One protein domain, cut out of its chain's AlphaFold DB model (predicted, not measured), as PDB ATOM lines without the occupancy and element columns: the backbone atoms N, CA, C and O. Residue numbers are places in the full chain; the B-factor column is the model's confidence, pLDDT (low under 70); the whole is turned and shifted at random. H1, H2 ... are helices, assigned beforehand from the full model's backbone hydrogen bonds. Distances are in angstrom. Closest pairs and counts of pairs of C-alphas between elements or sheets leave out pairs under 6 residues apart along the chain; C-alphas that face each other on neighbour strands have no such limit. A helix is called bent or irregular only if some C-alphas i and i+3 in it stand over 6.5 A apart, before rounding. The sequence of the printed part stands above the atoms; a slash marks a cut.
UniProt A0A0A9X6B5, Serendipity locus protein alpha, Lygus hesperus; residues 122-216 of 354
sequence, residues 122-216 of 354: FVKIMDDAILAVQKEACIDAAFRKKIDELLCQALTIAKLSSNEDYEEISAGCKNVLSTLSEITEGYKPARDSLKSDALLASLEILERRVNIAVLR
ATOM      1  N   PHE A 122      -2.587 -36.549   6.699       88.62
ATOM      2  CA  PHE A 122      -1.747 -35.660   7.502       88.62
ATOM      3  C   PHE A 122      -0.474 -36.372   7.948       88.62
ATOM      4  O   PHE A 122       0.615 -35.881   7.673       88.62
ATOM      5  N   VAL A 123      -0.616 -37.554   8.558       90.12
ATOM      6  CA  VAL A 123       0.506 -38.354   9.073       90.12
ATOM      7  C   VAL A 123       1.458 -38.692   7.931       90.12
ATOM      8  O   VAL A 123       2.647 -38.412   7.996       90.12
ATOM      9  N   LYS A 124       0.911 -39.174   6.809       87.12
ATOM     10  CA  LYS A 124       1.706 -39.536   5.634       87.12
ATOM     11  C   LYS A 124       2.462 -38.345   5.035       87.12
ATOM     12  O   LYS A 124       3.627 -38.484   4.673       87.12
ATOM     13  N   ILE A 125       1.806 -37.193   4.877       91.00
ATOM     14  CA  ILE A 125       2.448 -35.994   4.321       91.00
ATOM     15  C   ILE A 125       3.487 -35.444   5.308       91.00
ATOM     16  O   ILE A 125       4.542 -34.994   4.863       91.00
ATOM     17  N   MET A 126       3.219 -35.502   6.616       94.81
ATOM     18  CA  MET A 126       4.156 -35.087   7.662       94.81
ATOM     19  C   MET A 126       5.422 -35.947   7.631       94.81
ATOM     20  O   MET A 126       6.517 -35.402   7.506       94.81
ATOM     21  N   ASP A 127       5.272 -37.275   7.630       92.19
ATOM     22  CA  ASP A 127       6.385 -38.225   7.542       92.19
ATOM     23  C   ASP A 127       7.211 -38.000   6.269       92.19
ATOM     24  O   ASP A 127       8.439 -37.904   6.319       92.19
ATOM     25  N   ASP A 128       6.546 -37.862   5.116       91.06
ATOM     26  CA  ASP A 128       7.197 -37.565   3.838       91.06
ATOM     27  C   ASP A 128       7.982 -36.242   3.895       91.06
ATOM     28  O   ASP A 128       9.085 -36.150   3.347       91.06
ATOM     29  N   ALA A 129       7.414 -35.212   4.530       92.69
ATOM     30  CA  ALA A 129       8.035 -33.900   4.653       92.69
ATOM     31  C   ALA A 129       9.268 -33.942   5.563       92.69
ATOM     32  O   ALA A 129      10.336 -33.472   5.164       92.69
ATOM     33  N   ILE A 130       9.150 -34.560   6.739       93.56
ATOM     34  CA  ILE A 130      10.249 -34.761   7.691       93.56
ATOM     35  C   ILE A 130      11.376 -35.567   7.036       93.56
ATOM     36  O   ILE A 130      12.529 -35.129   7.028       93.56
ATOM     37  N   LEU A 131      11.049 -36.695   6.396       92.06
ATOM     38  CA  LEU A 131      12.027 -37.535   5.701       92.06
ATOM     39  C   LEU A 131      12.727 -36.796   4.557       92.06
ATOM     40  O   LEU A 131      13.918 -37.017   4.326       92.06
ATOM     41  N   ALA A 132      12.015 -35.941   3.823       89.62
ATOM     42  CA  ALA A 132      12.607 -35.144   2.754       89.62
ATOM     43  C   ALA A 132      13.620 -34.128   3.299       89.62
ATOM     44  O   ALA A 132      14.708 -34.003   2.734       89.62
ATOM     45  N   VAL A 133      13.311 -33.456   4.413       88.81
ATOM     46  CA  VAL A 133      14.244 -32.519   5.061       88.81
ATOM     47  C   VAL A 133      15.464 -33.264   5.616       88.81
ATOM     48  O   VAL A 133      16.593 -32.866   5.334       88.81
ATOM     49  N   GLN A 134      15.258 -34.391   6.308       88.50
ATOM     50  CA  GLN A 134      16.336 -35.219   6.873       88.50
ATOM     51  C   GLN A 134      17.272 -35.815   5.811       88.50
ATOM     52  O   GLN A 134      18.471 -35.944   6.039       88.50
ATOM     53  N   LYS A 135      16.743 -36.184   4.637       87.12
ATOM     54  CA  LYS A 135      17.539 -36.700   3.506       87.12
ATOM     55  C   LYS A 135      18.177 -35.601   2.659       87.12
ATOM     56  O   LYS A 135      18.671 -35.886   1.569       87.12
ATOM     57  N   GLU A 136      18.132 -34.360   3.131       81.56
ATOM     58  CA  GLU A 136      18.651 -33.190   2.433       81.56
ATOM     59  C   GLU A 136      18.084 -33.033   1.007       81.56
ATOM     60  O   GLU A 136      18.777 -32.605   0.075       81.56
ATOM     61  N   ALA A 137      16.815 -33.406   0.813       81.31
ATOM     62  CA  ALA A 137      16.156 -33.264  -0.476       81.31
ATOM     63  C   ALA A 137      16.058 -31.784  -0.876       81.31
ATOM     64  O   ALA A 137      16.031 -30.875  -0.043       81.31
ATOM     65  N   CYS A 138      16.009 -31.532  -2.184       81.25
ATOM     66  CA  CYS A 138      15.833 -30.179  -2.698       81.25
ATOM     67  C   CYS A 138      14.448 -29.647  -2.310       81.25
ATOM     68  O   CYS A 138      13.441 -30.289  -2.601       81.25
ATOM     69  N   ILE A 139      14.401 -28.453  -1.715       84.94
ATOM     70  CA  ILE A 139      13.141 -27.774  -1.399       84.94
ATOM     71  C   ILE A 139      12.678 -27.031  -2.656       84.94
ATOM     72  O   ILE A 139      13.171 -25.949  -2.996       84.94
ATOM     73  N   ASP A 140      11.762 -27.658  -3.387       87.44
ATOM     74  CA  ASP A 140      11.191 -27.171  -4.641       87.44
ATOM     75  C   ASP A 140       9.697 -26.816  -4.502       87.44
ATOM     76  O   ASP A 140       9.105 -26.888  -3.422       87.44
ATOM     77  N   ALA A 141       9.075 -26.400  -5.607       88.19
ATOM     78  CA  ALA A 141       7.657 -26.048  -5.632       88.19
ATOM     79  C   ALA A 141       6.736 -27.233  -5.278       88.19
ATOM     80  O   ALA A 141       5.669 -27.029  -4.698       88.19
ATOM     81  N   ALA A 142       7.138 -28.471  -5.589       89.88
ATOM     82  CA  ALA A 142       6.351 -29.657  -5.267       89.88
ATOM     83  C   ALA A 142       6.355 -29.930  -3.757       89.88
ATOM     84  O   ALA A 142       5.301 -30.211  -3.185       89.88
ATOM     85  N   PHE A 143       7.508 -29.783  -3.099       90.56
ATOM     86  CA  PHE A 143       7.605 -29.849  -1.642       90.56
ATOM     87  C   PHE A 143       6.758 -28.763  -0.971       90.56
ATOM     88  O   PHE A 143       5.988 -29.064  -0.063       90.56
ATOM     89  N   ARG A 144       6.828 -27.512  -1.449       91.81
ATOM     90  CA  ARG A 144       6.010 -26.412  -0.905       91.81
ATOM     91  C   ARG A 144       4.516 -26.700  -1.000       91.81
ATOM     92  O   ARG A 144       3.815 -26.545  -0.009       91.81
ATOM     93  N   LYS A 145       4.052 -27.209  -2.146       91.31
ATOM     94  CA  LYS A 145       2.650 -27.607  -2.319       91.31
ATOM     95  C   LYS A 145       2.229 -28.689  -1.315       91.31
ATOM     96  O   LYS A 145       1.146 -28.600  -0.749       91.31
ATOM     97  N   LYS A 146       3.089 -29.683  -1.060       91.31
ATOM     98  CA  LYS A 146       2.833 -30.700  -0.026       91.31
ATOM     99  C   LYS A 146       2.722 -30.084   1.370       91.31
ATOM    100  O   LYS A 146       1.858 -30.497   2.134       91.31
ATOM    101  N   ILE A 147       3.561 -29.098   1.700       94.44
ATOM    102  CA  ILE A 147       3.439 -28.369   2.969       94.44
ATOM    103  C   ILE A 147       2.117 -27.598   3.026       94.44
ATOM    104  O   ILE A 147       1.430 -27.680   4.033       94.44
ATOM    105  N   ASP A 148       1.700 -26.915   1.963       93.44
ATOM    106  CA  ASP A 148       0.404 -26.222   1.961       93.44
ATOM    107  C   ASP A 148      -0.762 -27.196   2.221       93.44
ATOM    108  O   ASP A 148      -1.640 -26.917   3.042       93.44
ATOM    109  N   GLU A 149      -0.741 -28.372   1.584       92.19
ATOM    110  CA  GLU A 149      -1.710 -29.453   1.820       92.19
ATOM    111  C   GLU A 149      -1.669 -29.958   3.277       92.19
ATOM    112  O   GLU A 149      -2.722 -30.105   3.904       92.19
ATOM    113  N   LEU A 150      -0.472 -30.155   3.842       94.94
ATOM    114  CA  LEU A 150      -0.263 -30.540   5.245       94.94
ATOM    115  C   LEU A 150      -0.882 -29.527   6.213       94.94
ATOM    116  O   LEU A 150      -1.602 -29.897   7.140       94.94
ATOM    117  N   LEU A 151      -0.618 -28.239   5.990       95.94
ATOM    118  CA  LEU A 151      -1.108 -27.159   6.841       95.94
ATOM    119  C   LEU A 151      -2.629 -27.012   6.751       95.94
ATOM    120  O   LEU A 151      -3.279 -26.750   7.764       95.94
ATOM    121  N   CYS A 152      -3.213 -27.228   5.569       93.44
ATOM    122  CA  CYS A 152      -4.665 -27.268   5.412       93.44
ATOM    123  C   CYS A 152      -5.282 -28.384   6.260       93.44
ATOM    124  O   CYS A 152      -6.273 -28.153   6.950       93.44
ATOM    125  N   GLN A 153      -4.680 -29.574   6.256       92.38
ATOM    126  CA  GLN A 153      -5.167 -30.705   7.046       92.38
ATOM    127  C   GLN A 153      -4.992 -30.481   8.551       92.38
ATOM    128  O   GLN A 153      -5.926 -30.743   9.309       92.38
ATOM    129  N   ALA A 154      -3.859 -29.917   8.980       95.50
ATOM    130  CA  ALA A 154      -3.645 -29.522  10.372       95.50
ATOM    131  C   ALA A 154      -4.719 -28.526  10.846       95.50
ATOM    132  O   ALA A 154      -5.281 -28.683  11.926       95.50
ATOM    133  N   LEU A 155      -5.065 -27.534  10.016       94.75
ATOM    134  CA  LEU A 155      -6.120 -26.567  10.331       94.75
ATOM    135  C   LEU A 155      -7.524 -27.184  10.334       94.75
ATOM    136  O   LEU A 155      -8.382 -26.721  11.082       94.75
ATOM    137  N   THR A 156      -7.782 -28.206   9.521       92.62
ATOM    138  CA  THR A 156      -9.041 -28.965   9.587       92.62
ATOM    139  C   THR A 156      -9.157 -29.710  10.915       92.62
ATOM    140  O   THR A 156     -10.192 -29.604  11.566       92.62
ATOM    141  N   ILE A 157      -8.086 -30.377  11.365       93.69
ATOM    142  CA  ILE A 157      -8.038 -31.026  12.688       93.69
ATOM    143  C   ILE A 157      -8.260 -29.992  13.797       93.69
ATOM    144  O   ILE A 157      -9.107 -30.179  14.668       93.69
ATOM    145  N   ALA A 158      -7.558 -28.861  13.721       95.19
ATOM    146  CA  ALA A 158      -7.659 -27.766  14.678       95.19
ATOM    147  C   ALA A 158      -9.096 -27.239  14.834       95.19
ATOM    148  O   ALA A 158      -9.545 -27.000  15.947       95.19
ATOM    149  N   LYS A 159      -9.839 -27.077  13.729       94.44
ATOM    150  CA  LYS A 159     -11.234 -26.592  13.748       94.44
ATOM    151  C   LYS A 159     -12.208 -27.541  14.440       94.44
ATOM    152  O   LYS A 159     -13.242 -27.090  14.914       94.44
ATOM    153  N   LEU A 160     -11.891 -28.831  14.449       93.56
ATOM    154  CA  LEU A 160     -12.672 -29.863  15.125       93.56
ATOM    155  C   LEU A 160     -12.195 -30.092  16.566       93.56
ATOM    156  O   LEU A 160     -12.782 -30.908  17.270       93.56
ATOM    157  N   SER A 161     -11.139 -29.398  16.996       93.69
ATOM    158  CA  SER A 161     -10.537 -29.501  18.329       93.69
ATOM    159  C   SER A 161     -11.035 -28.394  19.267       93.69
ATOM    160  O   SER A 161     -11.914 -27.605  18.916       93.69
ATOM    161  N   SER A 162     -10.487 -28.336  20.483       92.50
ATOM    162  CA  SER A 162     -10.754 -27.236  21.415       92.50
ATOM    163  C   SER A 162     -10.243 -25.890  20.873       92.50
ATOM    164  O   SER A 162      -9.383 -25.841  19.992       92.50
ATOM    165  N   ASN A 163     -10.735 -24.774  21.424       94.19
ATOM    166  CA  ASN A 163     -10.238 -23.442  21.049       94.19
ATOM    167  C   ASN A 163      -8.738 -23.275  21.349       94.19
ATOM    168  O   ASN A 163      -8.029 -22.640  20.575       94.19
ATOM    169  N   GLU A 164      -8.257 -23.863  22.445       93.62
ATOM    170  CA  GLU A 164      -6.841 -23.833  22.824       93.62
ATOM    171  C   GLU A 164      -5.991 -24.576  21.785       93.62
ATOM    172  O   GLU A 164      -5.042 -24.014  21.235       93.62
ATOM    173  N   ASP A 165      -6.401 -25.792  21.413       95.56
ATOM    174  CA  ASP A 165      -5.751 -26.567  20.351       95.56
ATOM    175  C   ASP A 165      -5.778 -25.833  19.009       95.56
ATOM    176  O   ASP A 165      -4.800 -25.854  18.256       95.56
ATOM    177  N   TYR A 166      -6.882 -25.145  18.709       97.19
ATOM    178  CA  TYR A 166      -6.997 -24.350  17.496       97.19
ATOM    179  C   TYR A 166      -5.937 -23.248  17.432       97.19
ATOM    180  O   TYR A 166      -5.261 -23.087  16.408       97.19
ATOM    181  N   GLU A 167      -5.775 -22.493  18.516       97.19
ATOM    182  CA  GLU A 167      -4.791 -21.418  18.604       97.19
ATOM    183  C   GLU A 167      -3.358 -21.955  18.515       97.19
ATOM    184  O   GLU A 167      -2.547 -21.427  17.742       97.19
ATOM    185  N   GLU A 168      -3.054 -23.043  19.228       96.62
ATOM    186  CA  GLU A 168      -1.729 -23.663  19.225       96.62
ATOM    187  C   GLU A 168      -1.347 -24.235  17.856       96.62
ATOM    188  O   GLU A 168      -0.236 -23.987  17.363       96.62
ATOM    189  N   ILE A 169      -2.247 -24.976  17.208       97.81
ATOM    190  CA  ILE A 169      -1.995 -25.548  15.881       97.81
ATOM    191  C   ILE A 169      -1.881 -24.424  14.847       97.81
ATOM    192  O   ILE A 169      -0.942 -24.420  14.051       97.81
ATOM    193  N   SER A 170      -2.756 -23.413  14.893       97.56
ATOM    194  CA  SER A 170      -2.696 -22.255  13.991       97.56
ATOM    195  C   SER A 170      -1.372 -21.493  14.117       97.56
ATOM    196  O   SER A 170      -0.760 -21.121  13.109       97.56
ATOM    197  N   ALA A 171      -0.876 -21.301  15.342       97.31
ATOM    198  CA  ALA A 171       0.445 -20.729  15.582       97.31
ATOM    199  C   ALA A 171       1.571 -21.621  15.025       97.31
ATOM    200  O   ALA A 171       2.520 -21.107  14.429       97.31
ATOM    201  N   GLY A 172       1.451 -22.946  15.166       97.12
ATOM    202  CA  GLY A 172       2.387 -23.917  14.590       97.12
ATOM    203  C   GLY A 172       2.446 -23.830  13.064       97.12
ATOM    204  O   GLY A 172       3.530 -23.714  12.494       97.12
ATOM    205  N   CYS A 173       1.287 -23.763  12.403       97.62
ATOM    206  CA  CYS A 173       1.197 -23.590  10.954       97.62
ATOM    207  C   CYS A 173       1.874 -22.293  10.484       97.62
ATOM    208  O   CYS A 173       2.636 -22.302   9.517       97.62
ATOM    209  N   LYS A 174       1.648 -21.175  11.189       96.75
ATOM    210  CA  LYS A 174       2.305 -19.890  10.886       96.75
ATOM    211  C   LYS A 174       3.825 -19.978  11.027       96.75
ATOM    212  O   LYS A 174       4.539 -19.417  10.199       96.75
ATOM    213  N   ASN A 175       4.315 -20.691  12.039       96.62
ATOM    214  CA  ASN A 175       5.746 -20.880  12.257       96.62
ATOM    215  C   ASN A 175       6.401 -21.708  11.136       96.62
ATOM    216  O   ASN A 175       7.451 -21.321  10.617       96.62
ATOM    217  N   VAL A 176       5.753 -22.795  10.700       96.81
ATOM    218  CA  VAL A 176       6.211 -23.593   9.548       96.81
ATOM    219  C   VAL A 176       6.276 -22.732   8.283       96.81
ATOM    220  O   VAL A 176       7.298 -22.738   7.599       96.81
ATOM    221  N   LEU A 177       5.238 -21.936   7.999       95.06
ATOM    222  CA  LEU A 177       5.219 -21.030   6.841       95.06
ATOM    223  C   LEU A 177       6.331 -19.981   6.896       95.06
ATOM    224  O   LEU A 177       7.008 -19.759   5.893       95.06
ATOM    225  N   SER A 178       6.532 -19.355   8.059       93.62
ATOM    226  CA  SER A 178       7.596 -18.368   8.255       93.62
ATOM    227  C   SER A 178       8.957 -18.986   7.949       93.62
ATOM    228  O   SER A 178       9.686 -18.483   7.096       93.62
ATOM    229  N   THR A 179       9.249 -20.140   8.549       92.00
ATOM    230  CA  THR A 179      10.527 -20.841   8.373       92.00
ATOM    231  C   THR A 179      10.739 -21.289   6.924       92.00
ATOM    232  O   THR A 179      11.823 -21.135   6.363       92.00
ATOM    233  N   LEU A 180       9.689 -21.781   6.262       90.94
ATOM    234  CA  LEU A 180       9.742 -22.194   4.858       90.94
ATOM    235  C   LEU A 180       9.919 -21.008   3.889       90.94
ATOM    236  O   LEU A 180      10.460 -21.181   2.791       90.94
ATOM    237  N   SER A 181       9.463 -19.809   4.261       88.25
ATOM    238  CA  SER A 181       9.615 -18.594   3.447       88.25
ATOM    239  C   SER A 181      11.052 -18.058   3.432       88.25
ATOM    240  O   SER A 181      11.488 -17.480   2.438       88.25
ATOM    241  N   GLU A 182      11.821 -18.314   4.493       85.88
ATOM    242  CA  GLU A 182      13.235 -17.925   4.616       85.88
ATOM    243  C   GLU A 182      14.190 -18.829   3.813       85.88
ATOM    244  O   GLU A 182      15.379 -18.519   3.628       85.88
ATOM    245  N   ILE A 183      13.670 -19.958   3.332       84.38
ATOM    246  CA  ILE A 183      14.341 -20.911   2.455       84.38
ATOM    247  C   ILE A 183      13.976 -20.546   1.014       84.38
ATOM    248  O   ILE A 183      12.800 -20.499   0.667       84.38
ATOM    249  N   THR A 184      14.953 -20.291   0.144       76.81
ATOM    250  CA  THR A 184      14.698 -19.983  -1.278       76.81
ATOM    251  C   THR A 184      14.332 -21.238  -2.076       76.81
ATOM    252  O   THR A 184      14.692 -22.350  -1.701       76.81
ATOM    253  N   GLU A 185      13.643 -21.100  -3.210       71.81
ATOM    254  CA  GLU A 185      13.450 -22.234  -4.127       71.81
ATOM    255  C   GLU A 185      14.788 -22.788  -4.637       71.81
ATOM    256  O   GLU A 185      15.726 -22.037  -4.913       71.81
ATOM    257  N   GLY A 186      14.892 -24.116  -4.741       65.06
ATOM    258  CA  GLY A 186      16.133 -24.782  -5.150       65.06
ATOM    259  C   GLY A 186      17.178 -24.882  -4.034       65.06
ATOM    260  O   GLY A 186      18.341 -25.208  -4.297       65.06
ATOM    261  N   TYR A 187      16.779 -24.595  -2.794       73.69
ATOM    262  CA  TYR A 187      17.620 -24.755  -1.621       73.69
ATOM    263  C   TYR A 187      18.035 -26.215  -1.417       73.69
ATOM    264  O   TYR A 187      17.216 -27.132  -1.510       73.69
ATOM    265  N   LYS A 188      19.323 -26.412  -1.114       69.50
ATOM    266  CA  LYS A 188      19.907 -27.710  -0.772       69.50
ATOM    267  C   LYS A 188      20.403 -27.671   0.677       69.50
ATOM    268  O   LYS A 188      21.332 -26.899   0.933       69.50
ATOM    269  N   PRO A 189      19.845 -28.495   1.581       66.69
ATOM    270  CA  PRO A 189      20.197 -28.504   3.006       66.69
ATOM    271  C   PRO A 189      21.698 -28.665   3.293       66.69
ATOM    272  O   PRO A 189      22.213 -27.987   4.175       66.69
ATOM    273  N   ALA A 190      22.436 -29.390   2.443       65.31
ATOM    274  CA  ALA A 190      23.900 -29.523   2.503       65.31
ATOM    275  C   ALA A 190      24.699 -28.195   2.541       65.31
ATOM    276  O   ALA A 190      25.900 -28.208   2.809       65.31
ATOM    277  N   ARG A 191      24.088 -27.052   2.187       61.25
ATOM    278  CA  ARG A 191      24.756 -25.737   2.132       61.25
ATOM    279  C   ARG A 191      24.560 -24.875   3.383       61.25
ATOM    280  O   ARG A 191      25.356 -23.959   3.569       61.25
ATOM    281  N   ASP A 192      23.532 -25.133   4.193       67.81
ATOM    282  CA  ASP A 192      23.181 -24.344   5.385       67.81
ATOM    283  C   ASP A 192      22.301 -25.208   6.319       67.81
ATOM    284  O   ASP A 192      21.085 -25.279   6.190       67.81
ATOM    285  N   SER A 193      22.903 -25.961   7.240       78.38
ATOM    286  CA  SER A 193      22.134 -26.924   8.049       78.38
ATOM    287  C   SER A 193      21.117 -26.246   8.975       78.38
ATOM    288  O   SER A 193      20.084 -26.822   9.300       78.38
ATOM    289  N   LEU A 194      21.353 -24.985   9.350       84.75
ATOM    290  CA  LEU A 194      20.598 -24.315  10.405       84.75
ATOM    291  C   LEU A 194      19.148 -24.016   9.999       84.75
ATOM    292  O   LEU A 194      18.238 -24.143  10.817       84.75
ATOM    293  N   LYS A 195      18.903 -23.665   8.729       85.44
ATOM    294  CA  LYS A 195      17.532 -23.434   8.236       85.44
ATOM    295  C   LYS A 195      16.757 -24.732   8.033       85.44
ATOM    296  O   LYS A 195      15.550 -24.757   8.263       85.44
ATOM    297  N   SER A 196      17.426 -25.805   7.605       86.19
ATOM    298  CA  SER A 196      16.792 -27.127   7.527       86.19
ATOM    299  C   SER A 196      16.451 -27.661   8.913       86.19
ATOM    300  O   SER A 196      15.349 -28.168   9.091       86.19
ATOM    301  N   ASP A 197      17.333 -27.464   9.895       89.62
ATOM    302  CA  ASP A 197      17.094 -27.857  11.286       89.62
ATOM    303  C   ASP A 197      15.922 -27.066  11.887       89.62
ATOM    304  O   ASP A 197      15.059 -27.638  12.552       89.62
ATOM    305  N   ALA A 198      15.827 -25.763  11.596       92.06
ATOM    306  CA  ALA A 198      14.699 -24.935  12.024       92.06
ATOM    307  C   ALA A 198      13.364 -25.384  11.403       92.06
ATOM    308  O   ALA A 198      12.337 -25.411  12.090       92.06
ATOM    309  N   LEU A 199      13.360 -25.747  10.112       92.94
ATOM    310  CA  LEU A 199      12.164 -26.263   9.443       92.94
ATOM    311  C   LEU A 199      11.755 -27.617  10.026       92.94
ATOM    312  O   LEU A 199      10.579 -27.810  10.324       92.94
ATOM    313  N   LEU A 200      12.717 -28.519  10.220       93.25
ATOM    314  CA  LEU A 200      12.493 -29.827  10.827       93.25
ATOM    315  C   LEU A 200      11.880 -29.683  12.225       93.25
ATOM    316  O   LEU A 200      10.805 -30.217  12.472       93.25
ATOM    317  N   ALA A 201      12.488 -28.866  13.090       95.12
ATOM    318  CA  ALA A 201      11.966 -28.600  14.427       95.12
ATOM    319  C   ALA A 201      10.546 -28.006  14.387       95.12
ATOM    320  O   ALA A 201       9.691 -28.357  15.197       95.12
ATOM    321  N   SER A 202      10.263 -27.121  13.427       96.56
ATOM    322  CA  SER A 202       8.930 -26.531  13.268       96.56
ATOM    323  C   SER A 202       7.876 -27.560  12.848       96.56
ATOM    324  O   SER A 202       6.744 -27.493  13.331       96.56
ATOM    325  N   LEU A 203       8.240 -28.508  11.977       96.94
ATOM    326  CA  LEU A 203       7.373 -29.612  11.559       96.94
ATOM    327  C   LEU A 203       7.112 -30.586  12.713       96.94
ATOM    328  O   LEU A 203       5.953 -30.879  12.987       96.94
ATOM    329  N   GLU A 204       8.150 -30.996  13.447       96.25
ATOM    330  CA  GLU A 204       8.032 -31.889  14.613       96.25
ATOM    331  C   GLU A 204       7.172 -31.268  15.730       96.25
ATOM    332  O   GLU A 204       6.349 -31.940  16.356       96.25
ATOM    333  N   ILE A 205       7.303 -29.957  15.971       97.00
ATOM    334  CA  ILE A 205       6.447 -29.240  16.929       97.00
ATOM    335  C   ILE A 205       4.988 -29.238  16.462       97.00
ATOM    336  O   ILE A 205       4.088 -29.448  17.278       97.00
ATOM    337  N   LEU A 206       4.738 -28.983  15.173       97.75
ATOM    338  CA  LEU A 206       3.385 -28.997  14.619       97.75
ATOM    339  C   LEU A 206       2.766 -30.398  14.702       97.75
ATOM    340  O   LEU A 206       1.624 -30.525  15.140       97.75
ATOM    341  N   GLU A 207       3.523 -31.431  14.335       96.56
ATOM    342  CA  GLU A 207       3.126 -32.832  14.463       96.56
ATOM    343  C   GLU A 207       2.709 -33.148  15.900       96.56
ATOM    344  O   GLU A 207       1.600 -33.625  16.139       96.56
ATOM    345  N   ARG A 208       3.553 -32.795  16.876       95.00
ATOM    346  CA  ARG A 208       3.267 -33.025  18.292       95.00
ATOM    347  C   ARG A 208       1.983 -32.333  18.748       95.00
ATOM    348  O   ARG A 208       1.200 -32.948  19.466       95.00
ATOM    349  N   ARG A 209       1.756 -31.078  18.348       96.06
ATOM    350  CA  ARG A 209       0.530 -30.332  18.697       96.06
ATOM    351  C   ARG A 209      -0.716 -31.000  18.125       96.06
ATOM    352  O   ARG A 209      -1.686 -31.191  18.849       96.06
ATOM    353  N   VAL A 210      -0.665 -31.405  16.858       95.94
ATOM    354  CA  VAL A 210      -1.768 -32.125  16.209       95.94
ATOM    355  C   VAL A 210      -2.030 -33.463  16.907       95.94
ATOM    356  O   VAL A 210      -3.177 -33.758  17.233       95.94
ATOM    357  N   ASN A 211      -0.985 -34.237  17.208       94.12
ATOM    358  CA  ASN A 211      -1.116 -35.518  17.907       94.12
ATOM    359  C   ASN A 211      -1.745 -35.346  19.299       94.12
ATOM    360  O   ASN A 211      -2.649 -36.098  19.659       94.12
ATOM    361  N   ILE A 212      -1.317 -34.338  20.067       94.19
ATOM    362  CA  ILE A 212      -1.898 -34.028  21.384       94.19
ATOM    363  C   ILE A 212      -3.379 -33.655  21.256       94.19
ATOM    364  O   ILE A 212      -4.193 -34.196  22.002       94.19
ATOM    365  N   ALA A 213      -3.739 -32.792  20.303       95.31
ATOM    366  CA  ALA A 213      -5.126 -32.387  20.083       95.31
ATOM    367  C   ALA A 213      -6.027 -33.585  19.734       95.31
ATOM    368  O   ALA A 213      -7.109 -33.737  20.299       95.31
ATOM    369  N   VAL A 214      -5.561 -34.490  18.863       95.25
ATOM    370  CA  VAL A 214      -6.295 -35.717  18.507       95.25
ATOM    371  C   VAL A 214      -6.447 -36.652  19.711       95.25
ATOM    372  O   VAL A 214      -7.526 -37.207  19.920       95.25
ATOM    373  N   LEU A 215      -5.406 -36.814  20.536       95.12
ATOM    374  CA  LEU A 215      -5.481 -37.627  21.754       95.12
ATOM    375  C   LEU A 215      -6.430 -37.025  22.797       95.12
ATOM    376  O   LEU A 215      -7.179 -37.768  23.431       95.12
ATOM    377  N   ARG A 216      -6.437 -35.697  22.959       94.69
ATOM    378  CA  ARG A 216      -7.367 -35.004  23.862       94.69
ATOM    379  C   ARG A 216      -8.808 -35.131  23.370       94.69
ATOM    380  O   ARG A 216      -9.691 -35.464  24.155       94.69
TER     381      ARG A 216
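What this domain is: This is residues 122 to 216 of the 354 residues of the protein "Serendipity locus protein alpha" of Lygus hesperus (UniProt A0A0A9X6B5). Four helices stand side by side in an up-and-down bundle, with the longest, H4, next to H1 and H3, and with H1 and H3 at opposite corners. H1 is the shortest and is set askew to H2, while the long link of residues 182 to 192 lies at the same end of the bundle as the link from H1 to H2. The printed part has 95 residues with four named helices, H1, H2, H3 and H4 along the chain, and no named strand; the class is all helix. It is compact, with a radius of gyration of the C-alphas of 13.0 A, but elongated in outline, spanning 40 by 21 by 18 A.

Where its parts are: H4 covers residues 193 to 216 and measures 34.4 A from first to last C-alpha; it ends at C-alpha 216, (-7.367, -35.004, 23.862). H3 covers residues 163 to 181, 27.0 A. H2 covers residues 141 to 159, 27.1 A, and begins at C-alpha 141, (7.657, -26.048, -5.632). H1 covers residues 122 to 134, 18.1 A, beginning at C-alpha 122, (-1.747, -35.660, 7.502). None of the four is bent.

How they stand to each other: H2 and H4 are the hub, touching three helices each. H4 touches H3 with 22 pairs of C-alphas within 8 A, the closest being Gly 172 and Leu 206 at 5.2 A; they form a helical hairpin, opposite ways at a shallow tilt of 18 degrees. Residues 196 to 207 of H4 touch H1, closest at the C-alphas of Ile 130 and Leu 200, 6.3 A apart, opposite ways at a shallow tilt of 20 degrees. Residues 210 to 214 of H4 touch residues 154 to 158 of H2, closest at the C-alphas of Ala 154 and Val 210, 6.7 A apart; these helices run the same way at a shallow tilt of 28 degrees. H2 and H3 form a helical hairpin at a shallow tilt of 11 degrees, with residues 151 to 159 touching residues 165 to 173 and the C-alphas of Ala 158 and Tyr 166 closest at 4.5 A. H1 and H2 also form a helical hairpin, at a steep tilt of 41 degrees, closest at the C-alphas of Phe 122 and Leu 150, 5.8 A apart. H1 and H3 are apart. In H1, H2, H3 and H4 every O i to N i+4 pair is within hydrogen-bond range.

The domain as a whole: The two C-alphas farthest apart are those of Ser 162 and Arg 191, 40.4 A. The printed part has no cut. The link from H3 to H4 is long, with 11 residues; that from H1 to H2 is short and that from H2 to H3 tight. The mean pLDDT of the printed part is 90.1, and residues 186 and 188 to 192 are under 70.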